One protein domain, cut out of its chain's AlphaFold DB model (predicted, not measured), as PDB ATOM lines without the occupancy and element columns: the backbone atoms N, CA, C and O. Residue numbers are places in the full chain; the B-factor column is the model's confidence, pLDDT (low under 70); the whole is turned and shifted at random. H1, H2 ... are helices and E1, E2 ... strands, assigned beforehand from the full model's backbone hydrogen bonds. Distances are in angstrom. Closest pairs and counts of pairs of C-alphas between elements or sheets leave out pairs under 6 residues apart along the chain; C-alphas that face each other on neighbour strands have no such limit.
ATOM      1  N   MET A 214     154.106 258.012 189.784       89.06
ATOM      2  CA  MET A 214     153.080 259.056 189.903       89.06
ATOM      3  C   MET A 214     151.648 258.529 189.768       89.06
ATOM      4  O   MET A 214     150.696 259.274 189.991       89.06
ATOM      5  N   THR A 215     151.467 257.264 189.381       89.88
ATOM      6  CA  THR A 215     150.144 256.657 189.190       89.88
ATOM      7  C   THR A 215     150.025 255.346 189.951       89.88
ATOM      8  O   THR A 215     150.989 254.588 190.061       89.88
ATOM      9  N   CYS A 216     148.810 255.033 190.406       89.88
ATOM     10  CA  CYS A 216     148.520 253.749 191.039       89.88
ATOM     11  C   CYS A 216     148.925 252.574 190.138       89.88
ATOM     12  O   CYS A 216     149.620 251.677 190.595       89.88
ATOM     13  N   SER A 217     148.578 252.623 188.846       88.81
ATOM     14  CA  SER A 217     148.828 251.526 187.904       88.81
ATOM     15  C   SER A 217     150.308 251.217 187.676       88.81
ATOM     16  O   SER A 217     150.648 250.069 187.419       88.81
ATOM     17  N   SER A 218     151.187 252.220 187.765       89.62
ATOM     18  CA  SER A 218     152.637 252.009 187.658       89.62
ATOM     19  C   SER A 218     153.257 251.538 188.977       89.62
ATOM     20  O   SER A 218     154.218 250.777 188.962       89.62
ATOM     21  N   CYS A 219     152.674 251.937 190.110       91.50
ATOM     22  CA  CYS A 219     153.123 251.563 191.447       91.50
ATOM     23  C   CYS A 219     152.740 250.127 191.836       91.50
ATOM     24  O   CYS A 219     153.570 249.384 192.353       91.50
ATOM     25  N   SER A 220     151.484 249.737 191.587       82.44
ATOM     26  CA  SER A 220     150.832 248.555 192.171       82.44
ATOM     27  C   SER A 220     151.188 247.221 191.499       82.44
ATOM     28  O   SER A 220     150.427 246.258 191.609       82.44
ATOM     29  N   SER A 221     152.296 247.150 190.761       81.00
ATOM     30  CA  SER A 221     152.783 245.879 190.218       81.00
ATOM     31  C   SER A 221     153.358 245.029 191.350       81.00
ATOM     32  O   SER A 221     154.106 245.522 192.188       81.00
ATOM     33  N   SER A 222     153.052 243.733 191.375       72.94
ATOM     34  CA  SER A 222     153.539 242.829 192.425       72.94
ATOM     35  C   SER A 222     155.066 242.687 192.446       72.94
ATOM     36  O   SER A 222     155.637 242.318 193.467       72.94
ATOM     37  N   GLU A 223     155.733 242.978 191.328       77.75
ATOM     38  CA  GLU A 223     157.187 242.851 191.167       77.75
ATOM     39  C   GLU A 223     157.974 244.036 191.754       77.75
ATOM     40  O   GLU A 223     159.168 243.898 192.036       77.75
ATOM     41  N   THR A 224     157.324 245.191 191.957       82.12
ATOM     42  CA  THR A 224     157.993 246.428 192.398       82.12
ATOM     43  C   THR A 224     158.288 246.441 193.893       82.12
ATOM     44  O   THR A 224     159.185 247.153 194.342       82.12
ATOM     45  N   GLY A 225     157.523 245.678 194.682       85.12
ATOM     46  CA  GLY A 225     157.553 245.780 196.142       85.12
ATOM     47  C   GLY A 225     157.082 247.148 196.659       85.12
ATOM     48  O   GLY A 225     157.455 247.545 197.765       85.12
ATOM     49  N   CYS A 226     156.284 247.873 195.870       91.75
ATOM     50  CA  CYS A 226     155.697 249.156 196.240       91.75
ATOM     51  C   CYS A 226     154.192 249.019 196.523       91.75
ATOM     52  O   CYS A 226     153.503 248.208 195.909       91.75
ATOM     53  N   ASP A 227     153.672 249.849 197.427       92.31
ATOM     54  CA  ASP A 227     152.243 249.974 197.713       92.31
ATOM     55  C   ASP A 227     151.772 251.401 197.369       92.31
ATOM     56  O   ASP A 227     152.422 252.396 197.706       92.31
ATOM     57  N   TRP A 228     150.617 251.515 196.707       92.44
ATOM     58  CA  TRP A 228     149.966 252.804 196.463       92.44
ATOM     59  C   TRP A 228     149.050 253.156 197.636       92.44
ATOM     60  O   TRP A 228     148.074 252.447 197.886       92.44
ATOM     61  N   CYS A 229     149.323 254.257 198.335       91.00
ATOM     62  CA  CYS A 229     148.519 254.667 199.484       91.00
ATOM     63  C   CYS A 229     147.335 255.534 199.053       91.00
ATOM     64  O   CYS A 229     147.515 256.597 198.452       91.00
ATOM     65  N   ILE A 230     146.123 255.102 199.409       86.06
ATOM     66  CA  ILE A 230     144.875 255.748 198.971       86.06
ATOM     67  C   ILE A 230     144.761 257.164 199.545       86.06
ATOM     68  O   ILE A 230     144.457 258.100 198.813       86.06
ATOM     69  N   SER A 231     145.064 257.336 200.833       83.44
ATOM     70  CA  SER A 231     144.889 258.611 201.542       83.44
ATOM     71  C   SER A 231     145.861 259.708 201.104       83.44
ATOM     72  O   SER A 231     145.505 260.884 201.118       83.44
ATOM     73  N   SER A 232     147.092 259.348 200.730       87.00
ATOM     74  CA  SER A 232     148.134 260.311 200.356       87.00
ATOM     75  C   SER A 232     148.321 260.461 198.847       87.00
ATOM     76  O   SER A 232     149.039 261.370 198.432       87.00
ATOM     77  N   HIS A 233     147.700 259.591 198.041       87.38
ATOM     78  CA  HIS A 233     147.891 259.507 196.590       87.38
ATOM     79  C   HIS A 233     149.373 259.421 196.188       87.38
ATOM     80  O   HIS A 233     149.813 260.058 195.231       87.38
ATOM     81  N   LYS A 234     150.156 258.657 196.958       91.19
ATOM     82  CA  LYS A 234     151.593 258.460 196.744       91.19
ATOM     83  C   LYS A 234     151.937 256.981 196.732       91.19
ATOM     84  O   LYS A 234     151.348 256.186 197.466       91.19
ATOM     85  N   CYS A 235     152.938 256.645 195.931       92.38
ATOM     86  CA  CYS A 235     153.557 255.334 195.933       92.38
ATOM     87  C   CYS A 235     154.688 255.285 196.968       92.38
ATOM     88  O   CYS A 235     155.539 256.174 197.015       92.38
ATOM     89  N   VAL A 236     154.692 254.253 197.811       91.75
ATOM     90  CA  VAL A 236     155.698 254.052 198.865       91.75
ATOM     91  C   VAL A 236     156.187 252.607 198.865       91.75
ATOM     92  O   VAL A 236     155.606 251.745 198.213       91.75
ATOM     93  N   SER A 237     157.263 252.326 199.600       90.69
ATOM     94  CA  SER A 237     157.712 250.940 199.802       90.69
ATOM     95  C   SER A 237     156.643 250.122 200.523       90.69
ATOM     96  O   SER A 237     155.929 250.659 201.376       90.69
ATOM     97  N   SER A 238     156.550 248.831 200.206       89.12
ATOM     98  CA  SER A 238     155.482 247.995 200.747       89.12
ATOM     99  C   SER A 238     155.436 248.004 202.280       89.12
ATOM    100  O   SER A 238     156.467 247.995 202.955       89.12
ATOM    101  N   GLY A 239     154.223 248.079 202.831       87.69
ATOM    102  CA  GLY A 239     153.972 248.154 204.273       87.69
ATOM    103  C   GLY A 239     154.148 249.543 204.898       87.69
ATOM    104  O   GLY A 239     153.949 249.679 206.101       87.69
ATOM    105  N   LYS A 240     154.485 250.584 204.119       89.50
ATOM    106  CA  LYS A 240     154.641 251.966 204.623       89.50
ATOM    107  C   LYS A 240     153.402 252.857 204.443       89.50
ATOM    108  O   LYS A 240     153.480 254.057 204.703       89.50
ATOM    109  N   CYS A 241     152.264 252.319 203.999       89.69
ATOM    110  CA  CYS A 241     151.019 253.090 203.976       89.69
ATOM    111  C   CYS A 241     150.474 253.301 205.391       89.69
ATOM    112  O   CYS A 241     150.441 252.375 206.191       89.69
ATOM    113  N   ALA A 242     150.031 254.525 205.690       85.81
ATOM    114  CA  ALA A 242     149.549 254.892 207.022       85.81
ATOM    115  C   ALA A 242     148.167 254.311 207.366       85.81
ATOM    116  O   ALA A 242     147.868 254.109 208.538       85.81
ATOM    117  N   VAL A 243     147.319 254.099 206.353       83.75
ATOM    118  CA  VAL A 243     145.946 253.603 206.519       83.75
ATOM    119  C   VAL A 243     145.739 252.424 205.574       83.75
ATOM    120  O   VAL A 243     146.037 251.296 205.943       83.75
ATOM    121  N   ASP A 244     145.358 252.703 204.324       84.94
ATOM    122  CA  ASP A 244     145.030 251.677 203.339       84.94
ATOM    123  C   ASP A 244     145.908 251.771 202.095       84.94
ATOM    124  O   ASP A 244     146.250 252.859 201.604       84.94
ATOM    125  N   LYS A 245     146.222 250.592 201.555       89.00
ATOM    126  CA  LYS A 245     146.823 250.435 200.235       89.00
ATOM    127  C   LYS A 245     145.770 250.081 199.193       89.00
ATOM    128  O   LYS A 245     144.801 249.385 199.490       89.00
ATOM    129  N   ALA A 246     145.979 250.520 197.959       86.75
ATOM    130  CA  ALA A 246     145.122 250.127 196.852       86.75
ATOM    131  C   ALA A 246     145.365 248.657 196.477       86.75
ATOM    132  O   ALA A 246     146.491 248.268 196.173       86.75
ATOM    133  N   THR A 247     144.301 247.855 196.470       86.19
ATOM    134  CA  THR A 247     144.304 246.505 195.886       86.19
ATOM    135  C   THR A 247     144.076 246.548 194.381       86.19
ATOM    136  O   THR A 247     144.673 245.767 193.649       86.19
ATOM    137  N   GLU A 248     143.247 247.479 193.902       85.81
ATOM    138  CA  GLU A 248     143.094 247.764 192.475       85.81
ATOM    139  C   GLU A 248     142.996 249.274 192.251       85.81
ATOM    140  O   GLU A 248     142.516 250.038 193.100       85.81
ATOM    141  N   CYS A 249     143.454 249.709 191.085       88.81
ATOM    142  CA  CYS A 249     143.558 251.117 190.754       88.81
ATOM    143  C   CYS A 249     142.281 251.661 190.127       88.81
ATOM    144  O   CYS A 249     141.706 251.052 189.221       88.81
ATOM    145  N   VAL A 250     141.899 252.866 190.553       87.50
ATOM    146  CA  VAL A 250     140.836 253.637 189.906       87.50
ATOM    147  C   VAL A 250     141.246 253.922 188.467       87.50
ATOM    148  O   VAL A 250     142.309 254.497 188.221       87.50
ATOM    149  N   HIS A 251     140.409 253.523 187.516       87.62
ATOM    150  CA  HIS A 251     140.646 253.771 186.101       87.62
ATOM    151  C   HIS A 251     139.333 254.017 185.369       87.62
ATOM    152  O   HIS A 251     138.279 253.494 185.731       87.62
ATOM    153  N   ILE A 252     139.397 254.839 184.328       87.25
ATOM    154  CA  ILE A 252     138.267 255.056 183.430       87.25
ATOM    155  C   ILE A 252     138.124 253.792 182.579       87.25
ATOM    156  O   ILE A 252     139.083 253.375 181.925       87.25
ATOM    157  N   ASN A 253     136.944 253.175 182.596       83.62
ATOM    158  CA  ASN A 253     136.669 252.040 181.724       83.62
ATOM    159  C   ASN A 253     136.726 252.500 180.268       83.62
ATOM    160  O   ASN A 253     136.321 253.623 179.952       83.62
ATOM    161  N   ARG A 254     137.190 251.620 179.367       73.31
ATOM    162  CA  ARG A 254     137.100 251.875 177.924       73.31
ATOM    163  C   ARG A 254     135.641 252.172 177.587       73.31
ATOM    164  O   ARG A 254     134.799 251.281 177.613       73.31
ATOM    165  N   SER A 255     135.361 253.444 177.339       65.94
ATOM    166  CA  SER A 255     134.043 253.920 176.947       65.94
ATOM    167  C   SER A 255     133.947 253.855 175.425       65.94
ATOM    168  O   SER A 255     134.971 253.915 174.740       65.94
ATOM    169  N   ALA A 256     132.733 253.713 174.892       65.94
ATOM    170  CA  ALA A 256     132.491 253.938 173.469       65.94
ATOM    171  C   ALA A 256     132.986 255.343 173.075       65.94
ATOM    172  O   ALA A 256     133.045 256.232 173.928       65.94
ATOM    173  N   GLU A 257     133.369 255.542 171.812       77.25
ATOM    174  CA  GLU A 257     133.834 256.847 171.333       77.25
ATOM    175  C   GLU A 257     132.817 257.948 171.678       77.25
ATOM    176  O   GLU A 257     131.659 257.908 171.264       77.25
ATOM    177  N   ILE A 258     133.256 258.931 172.469       79.81
ATOM    178  CA  ILE A 258     132.425 260.059 172.890       79.81
ATOM    179  C   ILE A 258     132.556 261.151 171.828       79.81
ATOM    180  O   ILE A 258     133.598 261.799 171.719       79.81
ATOM    181  N   MET A 259     131.498 261.367 171.046       80.62
ATOM    182  CA  MET A 259     131.457 262.405 170.013       80.62
ATOM    183  C   MET A 259     130.802 263.679 170.554       80.62
ATOM    184  O   MET A 259     129.665 263.645 171.016       80.62
ATOM    185  N   ILE A 260     131.503 264.813 170.472       82.44
ATOM    186  CA  ILE A 260     131.011 266.110 170.963       82.44
ATOM    187  C   ILE A 260     130.922 267.093 169.786       82.44
ATOM    188  O   ILE A 260     131.960 267.456 169.222       82.44
ATOM    189  N   PRO A 261     129.720 267.563 169.403       82.81
ATOM    190  CA  PRO A 261     129.571 268.539 168.330       82.81
ATOM    191  C   PRO A 261     130.159 269.900 168.721       82.81
ATOM    192  O   PRO A 261     129.884 270.443 169.797       82.81
ATOM    193  N   LYS A 262     130.933 270.503 167.814       83.25
ATOM    194  CA  LYS A 262     131.525 271.830 168.028       83.25
ATOM    195  C   LYS A 262     130.432 272.891 168.207       83.25
ATOM    196  O   LYS A 262     129.529 272.992 167.387       83.25
ATOM    197  N   GLY A 263     130.557 273.716 169.251       81.56
ATOM    198  CA  GLY A 263     129.653 274.846 169.516       81.56
ATOM    199  C   GLY A 263     128.411 274.505 170.343       81.56
ATOM    200  O   GLY A 263     127.568 275.370 170.544       81.56
ATOM    201  N   SER A 264     128.305 273.272 170.843       80.19
ATOM    202  CA  SER A 264     127.184 272.827 171.674       80.19
ATOM    203  C   SER A 264     127.651 272.440 173.078       80.19
ATOM    204  O   SER A 264     128.737 271.884 173.244       80.19
ATOM    205  N   SER A 265     126.839 272.741 174.094       82.12
ATOM    206  CA  SER A 265     127.101 272.320 175.473       82.12
ATOM    207  C   SER A 265     126.523 270.926 175.693       82.12
ATOM    208  O   SER A 265     125.311 270.756 175.607       82.12
ATOM    209  N   HIS A 266     127.383 269.952 175.983       82.69
ATOM    210  CA  HIS A 266     126.989 268.574 176.277       82.69
ATOM    211  C   HIS A 266     127.538 268.139 177.634       82.69
ATOM    212  O   HIS A 266     128.687 268.429 177.971       82.69
ATOM    213  N   GLU A 267     126.718 267.418 178.394       84.31
ATOM    214  CA  GLU A 267     127.167 266.698 179.582       84.31
ATOM    215  C   GLU A 267     127.772 265.354 179.161       84.31
ATOM    216  O   GLU A 267     127.219 264.646 178.319       84.31
ATOM    217  N   ILE A 268     128.931 265.018 179.725       85.12
ATOM    218  CA  ILE A 268     129.670 263.798 179.397       85.12
ATOM    219  C   ILE A 268     129.656 262.895 180.623       85.12
ATOM    220  O   ILE A 268     130.106 263.299 181.695       85.12
ATOM    221  N   SER A 269     129.193 261.662 180.444       85.31
ATOM    222  CA  SER A 269     129.257 260.615 181.459       85.31
ATOM    223  C   SER A 269     130.095 259.445 180.951       85.31
ATOM    224  O   SER A 269     130.053 259.089 179.775       85.31
ATOM    225  N   PHE A 270     130.900 258.869 181.838       85.75
ATOM    226  CA  PHE A 270     131.720 257.697 181.552       85.75
ATOM    227  C   PHE A 270     131.839 256.836 182.803       85.75
ATOM    228  O   PHE A 270     131.781 257.330 183.930       85.75
ATOM    229  N   ALA A 271     132.007 255.532 182.597       85.44
ATOM    230  CA  ALA A 271     132.160 254.591 183.692       85.44
ATOM    231  C   ALA A 271     133.593 254.633 184.243       85.44
ATOM    232  O   ALA A 271     134.571 254.618 183.492       85.44
ATOM    233  N   VAL A 272     133.713 254.635 185.568       86.62
ATOM    234  CA  VAL A 272     134.987 254.559 186.286       86.62
ATOM    235  C   VAL A 272     134.956 253.315 187.161       86.62
ATOM    236  O   VAL A 272     134.024 253.124 187.941       86.62
ATOM    237  N   ALA A 273     135.961 252.459 187.025       87.44
ATOM    238  CA  ALA A 273     136.131 251.304 187.890       87.44
ATOM    239  C   ALA A 273     136.707 251.732 189.247       87.44
ATOM    240  O   ALA A 273     137.583 252.599 189.311       87.44
ATOM    241  N   HIS A 274     136.236 251.089 190.318       85.19
ATOM    242  CA  HIS A 274     136.670 251.318 191.704       85.19
ATOM    243  C   HIS A 274     136.476 252.765 192.191       85.19
ATOM    244  O   HIS A 274     137.310 253.321 192.907       85.19
ATOM    245  N   LEU A 275     135.376 253.398 191.767       83.00
ATOM    246  CA  LEU A 275     135.041 254.785 192.103       83.00
ATOM    247  C   LEU A 275     134.886 255.011 193.617       83.00
ATOM    248  O   LEU A 275     135.175 256.096 194.113       83.00
ATOM    249  N   ASP A 276     134.484 253.977 194.351       80.56
ATOM    250  CA  ASP A 276     134.349 253.941 195.809       80.56
ATOM    251  C   ASP A 276     135.653 254.270 196.556       80.56
ATOM    252  O   ASP A 276     135.611 254.717 197.701       80.56
ATOM    253  N   ARG A 277     136.809 254.112 195.896       76.81
ATOM    254  CA  ARG A 277     138.136 254.410 196.458       76.81
ATOM    255  C   ARG A 277     138.546 255.877 196.330       76.81
ATOM    256  O   ARG A 277     139.611 256.260 196.815       76.81
ATOM    257  N   LEU A 278     137.746 256.696 195.651       78.88
ATOM    258  CA  LEU A 278     137.982 258.129 195.530       78.88
ATOM    259  C   LEU A 278     137.343 258.899 196.702       78.88
ATOM    260  O   LEU A 278     136.237 258.562 197.128       78.88
ATOM    261  N   PRO A 279     137.979 259.977 197.201       79.69
ATOM    262  CA  PRO A 279     137.367 260.844 198.207       79.69
ATOM    263  C   PRO A 279     136.006 261.386 197.738       79.69
ATOM    264  O   PRO A 279     135.943 262.112 196.744       79.69
ATOM    265  N   LYS A 280     134.913 261.067 198.443       75.25
ATOM    266  CA  LYS A 280     133.555 261.483 198.031       75.25
ATOM    267  C   LYS A 280     133.379 263.009 198.017       75.25
ATOM    268  O   LYS A 280     132.674 263.539 197.165       75.25
ATOM    269  N   GLU A 281     134.078 263.715 198.902       73.00
ATOM    270  CA  GLU A 281     134.017 265.175 199.055       73.00
ATOM    271  C   GLU A 281     135.239 265.873 198.441       73.00
ATOM    272  O   GLU A 281     135.977 266.594 199.112       73.00
ATOM    273  N   SER A 282     135.488 265.648 197.150       79.44
ATOM    274  CA  SER A 282     136.586 266.313 196.441       79.44
ATOM    275  C   SER A 282     136.108 267.085 195.216       79.44
ATOM    276  O   SER A 282     135.096 266.772 194.586       79.44
ATOM    277  N   ASN A 283     136.853 268.135 194.873       85.19
ATOM    278  CA  ASN A 283     136.561 269.029 193.757       85.19
ATOM    279  C   ASN A 283     137.069 268.433 192.438       85.19
ATOM    280  O   ASN A 283     138.008 268.957 191.831       85.19
ATOM    281  N   TYR A 284     136.449 267.339 191.994       86.75
ATOM    282  CA  TYR A 284     136.794 266.696 190.729       86.75
ATOM    283  C   TYR A 284     136.571 267.635 189.543       86.75
ATOM    284  O   TYR A 284     135.616 268.418 189.494       86.75
ATOM    285  N   ARG A 285     137.467 267.549 188.558       90.44
ATOM    286  CA  ARG A 285     137.391 268.303 187.304       90.44
ATOM    287  C   ARG A 285     137.734 267.391 186.138       90.44
ATOM    288  O   ARG A 285     138.674 266.606 186.219       90.44
ATOM    289  N   CYS A 286     136.992 267.538 185.051       87.94
ATOM    290  CA  CYS A 286     137.350 266.975 183.761       87.94
ATOM    291  C   CYS A 286     138.203 268.002 183.019       87.94
ATOM    292  O   CYS A 286     137.784 269.150 182.863       87.94
ATOM    293  N   ARG A 287     139.386 267.586 182.566       90.25
ATOM    294  CA  ARG A 287     140.301 268.410 181.777       90.25
ATOM    295  C   ARG A 287     140.440 267.809 180.385       90.25
ATOM    296  O   ARG A 287     140.937 266.695 180.244       90.25
ATOM    297  N   VAL A 288     140.023 268.552 179.366       87.69
ATOM    298  CA  VAL A 288     140.105 268.146 177.957       87.69
ATOM    299  C   VAL A 288     141.139 269.019 177.260       87.69
ATOM    300  O   VAL A 288     141.106 270.240 177.387       87.69
ATOM    301  N   THR A 289     142.064 268.397 176.530       89.44
ATOM    302  CA  THR A 289     143.090 269.112 175.759       89.44
ATOM    303  C   THR A 289     142.829 268.904 174.270       89.44
ATOM    304  O   THR A 289     142.903 267.775 173.793       89.44
ATOM    305  N   VAL A 290     142.525 269.979 173.538       87.38
ATOM    306  CA  VAL A 290     142.276 269.964 172.085       87.38
ATOM    307  C   VAL A 290     143.197 270.979 171.421       87.38
ATOM    308  O   VAL A 290     143.123 272.165 171.726       87.38
ATOM    309  N   ASN A 291     144.071 270.529 170.516       88.12
ATOM    310  CA  ASN A 291     145.042 271.379 169.806       88.12
ATOM    311  C   ASN A 291     145.879 272.286 170.736       88.12
ATOM    312  O   ASN A 291     146.164 273.432 170.403       88.12
ATOM    313  N   GLY A 292     146.241 271.788 171.923       87.94
ATOM    314  CA  GLY A 292     146.999 272.541 172.935       87.94
ATOM    315  C   GLY A 292     146.155 273.458 173.827       87.94
ATOM    316  O   GLY A 292     146.633 273.886 174.874       87.94
ATOM    317  N   THR A 293     144.888 273.700 173.484       88.50
ATOM    318  CA  THR A 293     143.951 274.438 174.335       88.50
ATOM    319  C   THR A 293     143.371 273.507 175.390       88.50
ATOM    320  O   THR A 293     142.853 272.434 175.073       88.50
ATOM    321  N   VAL A 294     143.454 273.924 176.651       91.00
ATOM    322  CA  VAL A 294     142.933 273.177 177.796       91.00
ATOM    323  C   VAL A 294     141.599 273.774 178.227       91.00
ATOM    324  O   VAL A 294     141.530 274.952 178.570       91.00
ATOM    325  N   THR A 295     140.563 272.941 178.263       88.00
ATOM    326  CA  THR A 295     139.253 273.286 178.823       88.00
ATOM    327  C   THR A 295     139.009 272.440 180.064       88.00
ATOM    328  O   THR A 295     139.152 271.217 180.025       88.00
ATOM    329  N   GLU A 296     138.623 273.083 181.165       90.75
ATOM    330  CA  GLU A 296     138.279 272.406 182.413       90.75
ATOM    331  C   GLU A 296     136.811 272.615 182.767       90.75
ATOM    332  O   GLU A 296     136.239 273.686 182.572       90.75
ATOM    333  N   SER A 297     136.184 271.583 183.314       89.25
ATOM    334  CA  SER A 297     134.812 271.642 183.814       89.25
ATOM    335  C   SER A 297     134.707 270.870 185.118       89.25
ATOM    336  O   SER A 297     135.402 269.874 185.314       89.25
ATOM    337  N   LYS A 298     133.869 271.345 186.043       90.38
ATOM    338  CA  LYS A 298     133.628 270.637 187.307       90.38
ATOM    339  C   LYS A 298     132.971 269.291 187.006       90.38
ATOM    340  O   LYS A 298     132.047 269.229 186.204       90.38
ATOM    341  N   ALA A 299     133.441 268.248 187.673       88.44
ATOM    342  CA  ALA A 299     132.891 266.908 187.590       88.44
ATOM    343  C   ALA A 299     132.231 266.540 188.920       88.44
ATOM    344  O   ALA A 299     132.589 267.064 189.978       88.44
ATOM    345  N   ARG A 300     131.256 265.637 188.863       86.56
ATOM    346  CA  ARG A 300     130.592 265.076 190.039       86.56
ATOM    347  C   ARG A 300     130.645 263.561 189.944       86.56
ATOM    348  O   ARG A 300     130.469 263.011 188.860       86.56
ATOM    349  N   LEU A 301     130.894 262.908 191.072       85.12
ATOM    350  CA  LEU A 301     130.810 261.456 191.161       85.12
ATOM    351  C   LEU A 301     129.334 261.059 191.268       85.12
ATOM    352  O   LEU A 301     128.588 261.664 192.036       85.12
ATOM    353  N   SER A 302     128.917 260.068 190.484       77.06
ATOM    354  CA  SER A 302     127.547 259.553 190.457       77.06
ATOM    355  C   SER A 302     127.596 258.031 190.596       77.06
ATOM    356  O   SER A 302     128.222 257.364 189.777       77.06
ATOM    357  N   GLU A 303     126.965 257.473 191.633       63.31
ATOM    358  CA  GLU A 303     126.937 256.023 191.919       63.31
ATOM    359  C   GLU A 303     125.878 255.262 191.085       63.31
ATOM    360  O   GLU A 303     125.419 254.188 191.476       63.31
ATOM    361  N   VAL A 304     125.463 255.784 189.923       54.50
ATOM    362  CA  VAL A 304     124.434 255.136 189.093       54.50
ATOM    363  C   VAL A 304     125.040 253.944 188.346       54.50
ATOM    364  O   VAL A 304     125.447 254.023 187.189       54.50
ATOM    365  N   SER A 305     125.076 252.800 189.024       40.09
ATOM    366  CA  SER A 305     125.074 251.497 188.372       40.09
ATOM    367  C   SER A 305     123.692 251.327 187.741       40.09
ATOM    368  O   SER A 305     122.698 251.152 188.439       40.09
ATOM    369  N   TYR A 306     123.597 251.450 186.415       34.50
ATOM    370  CA  TYR A 306     122.359 251.142 185.700       34.50
ATOM    371  C   TYR A 306     122.073 249.640 185.820       34.50
ATOM    372  O   TYR A 306     122.416 248.837 184.957       34.50
ATOM    373  N   VAL A 307     121.418 249.260 186.911       30.36
ATOM    374  CA  VAL A 307     120.633 248.039 186.995       30.36
ATOM    375  C   VAL A 307     119.351 248.325 186.214       30.36
ATOM    376  O   VAL A 307     118.370 248.819 186.761       30.36
ATOM    377  N   GLN A 308     119.357 248.066 184.905       32.19
ATOM    378  CA  GLN A 308     118.100 247.960 184.168       32.19
ATOM    379  C   GLN A 308     117.416 246.647 184.575       32.19
ATOM    380  O   GLN A 308     117.642 245.602 183.969       32.19
ATOM    381  N   TYR A 309     116.568 246.705 185.604       27.95
ATOM    382  CA  TYR A 309     115.483 245.744 185.787       27.95
ATOM    383  C   TYR A 309     114.148 246.394 185.402       27.95
ATOM    384  O   TYR A 309     113.686 247.327 186.047       27.95
ATOM    385  N   ARG A 310     113.613 245.862 184.295       30.62
ATOM    386  CA  ARG A 310     112.213 245.671 183.865       30.62
ATOM    387  C   ARG A 310     111.079 246.492 184.503       30.62
ATOM    388  O   ARG A 310     110.838 246.397 185.701       30.62
ATOM    389  N   SER A 311     110.195 246.960 183.619       34.78
ATOM    390  CA  SER A 311     108.886 246.311 183.394       34.78
ATOM    391  C   SER A 311     108.592 246.250 181.903       34.78
ATOM    392  O   SER A 311     108.654 247.339 181.289       34.78
TER     393      SER A 311
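Overview. This is residues 214 to 311 of the 311 residues of an uncharacterized protein of Nippostrongylus brasiliensis (UniProt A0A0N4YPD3). With little regular structure, this is a loose run of loops holding two separate strand hairpins: E1 and E2 near short helix H1, and, beyond winding residues 238 to 284, E3 and E4. Residues 261 to 266, hairpin tip 289 to 294 and tail 306 to 311 stick out. The 98 printed residues, mostly strand by class but with only 24 in named elements, run H1, E1, E2, E3, E4; both sheets are antiparallel. The radius of gyration of the C-alphas is 17.0 A, the spans 49 by 47 by 27 A.

Along the chain. Find C-alpha 216 at (148.520, 253.749, 191.039); H1 runs from there to 219, 5.1 A. Next come E1, residues 226 to 229, 9.6 A, and E2, 234 to 237, 10.2 A. E3, 285 to 290, spans 16.1 A; E4, 293 to 298, spans 17.0 A, ending at (133.628, 270.637, 187.307).

Arrangement. H1 and E1 come closest at C-alphas 216 and 228, 5.7 A. H1 is too short for an O i to N i+4 pair. In hairpin E1 and E2, 142 degrees, N 227 and O 236 are within hydrogen-bond range, 2.8 A; in hairpin E3 and E4, 160 degrees, N 286 and O 297, 2.8 A. The two hairpins are apart.

Size, cuts and confidence. C-alphas 237 and 311 are farthest apart, 51.7 A. The printed part has no cut; the link E2 to E3 is long. Residues 255 to 256 and 303 to 311 have pLDDT under 70.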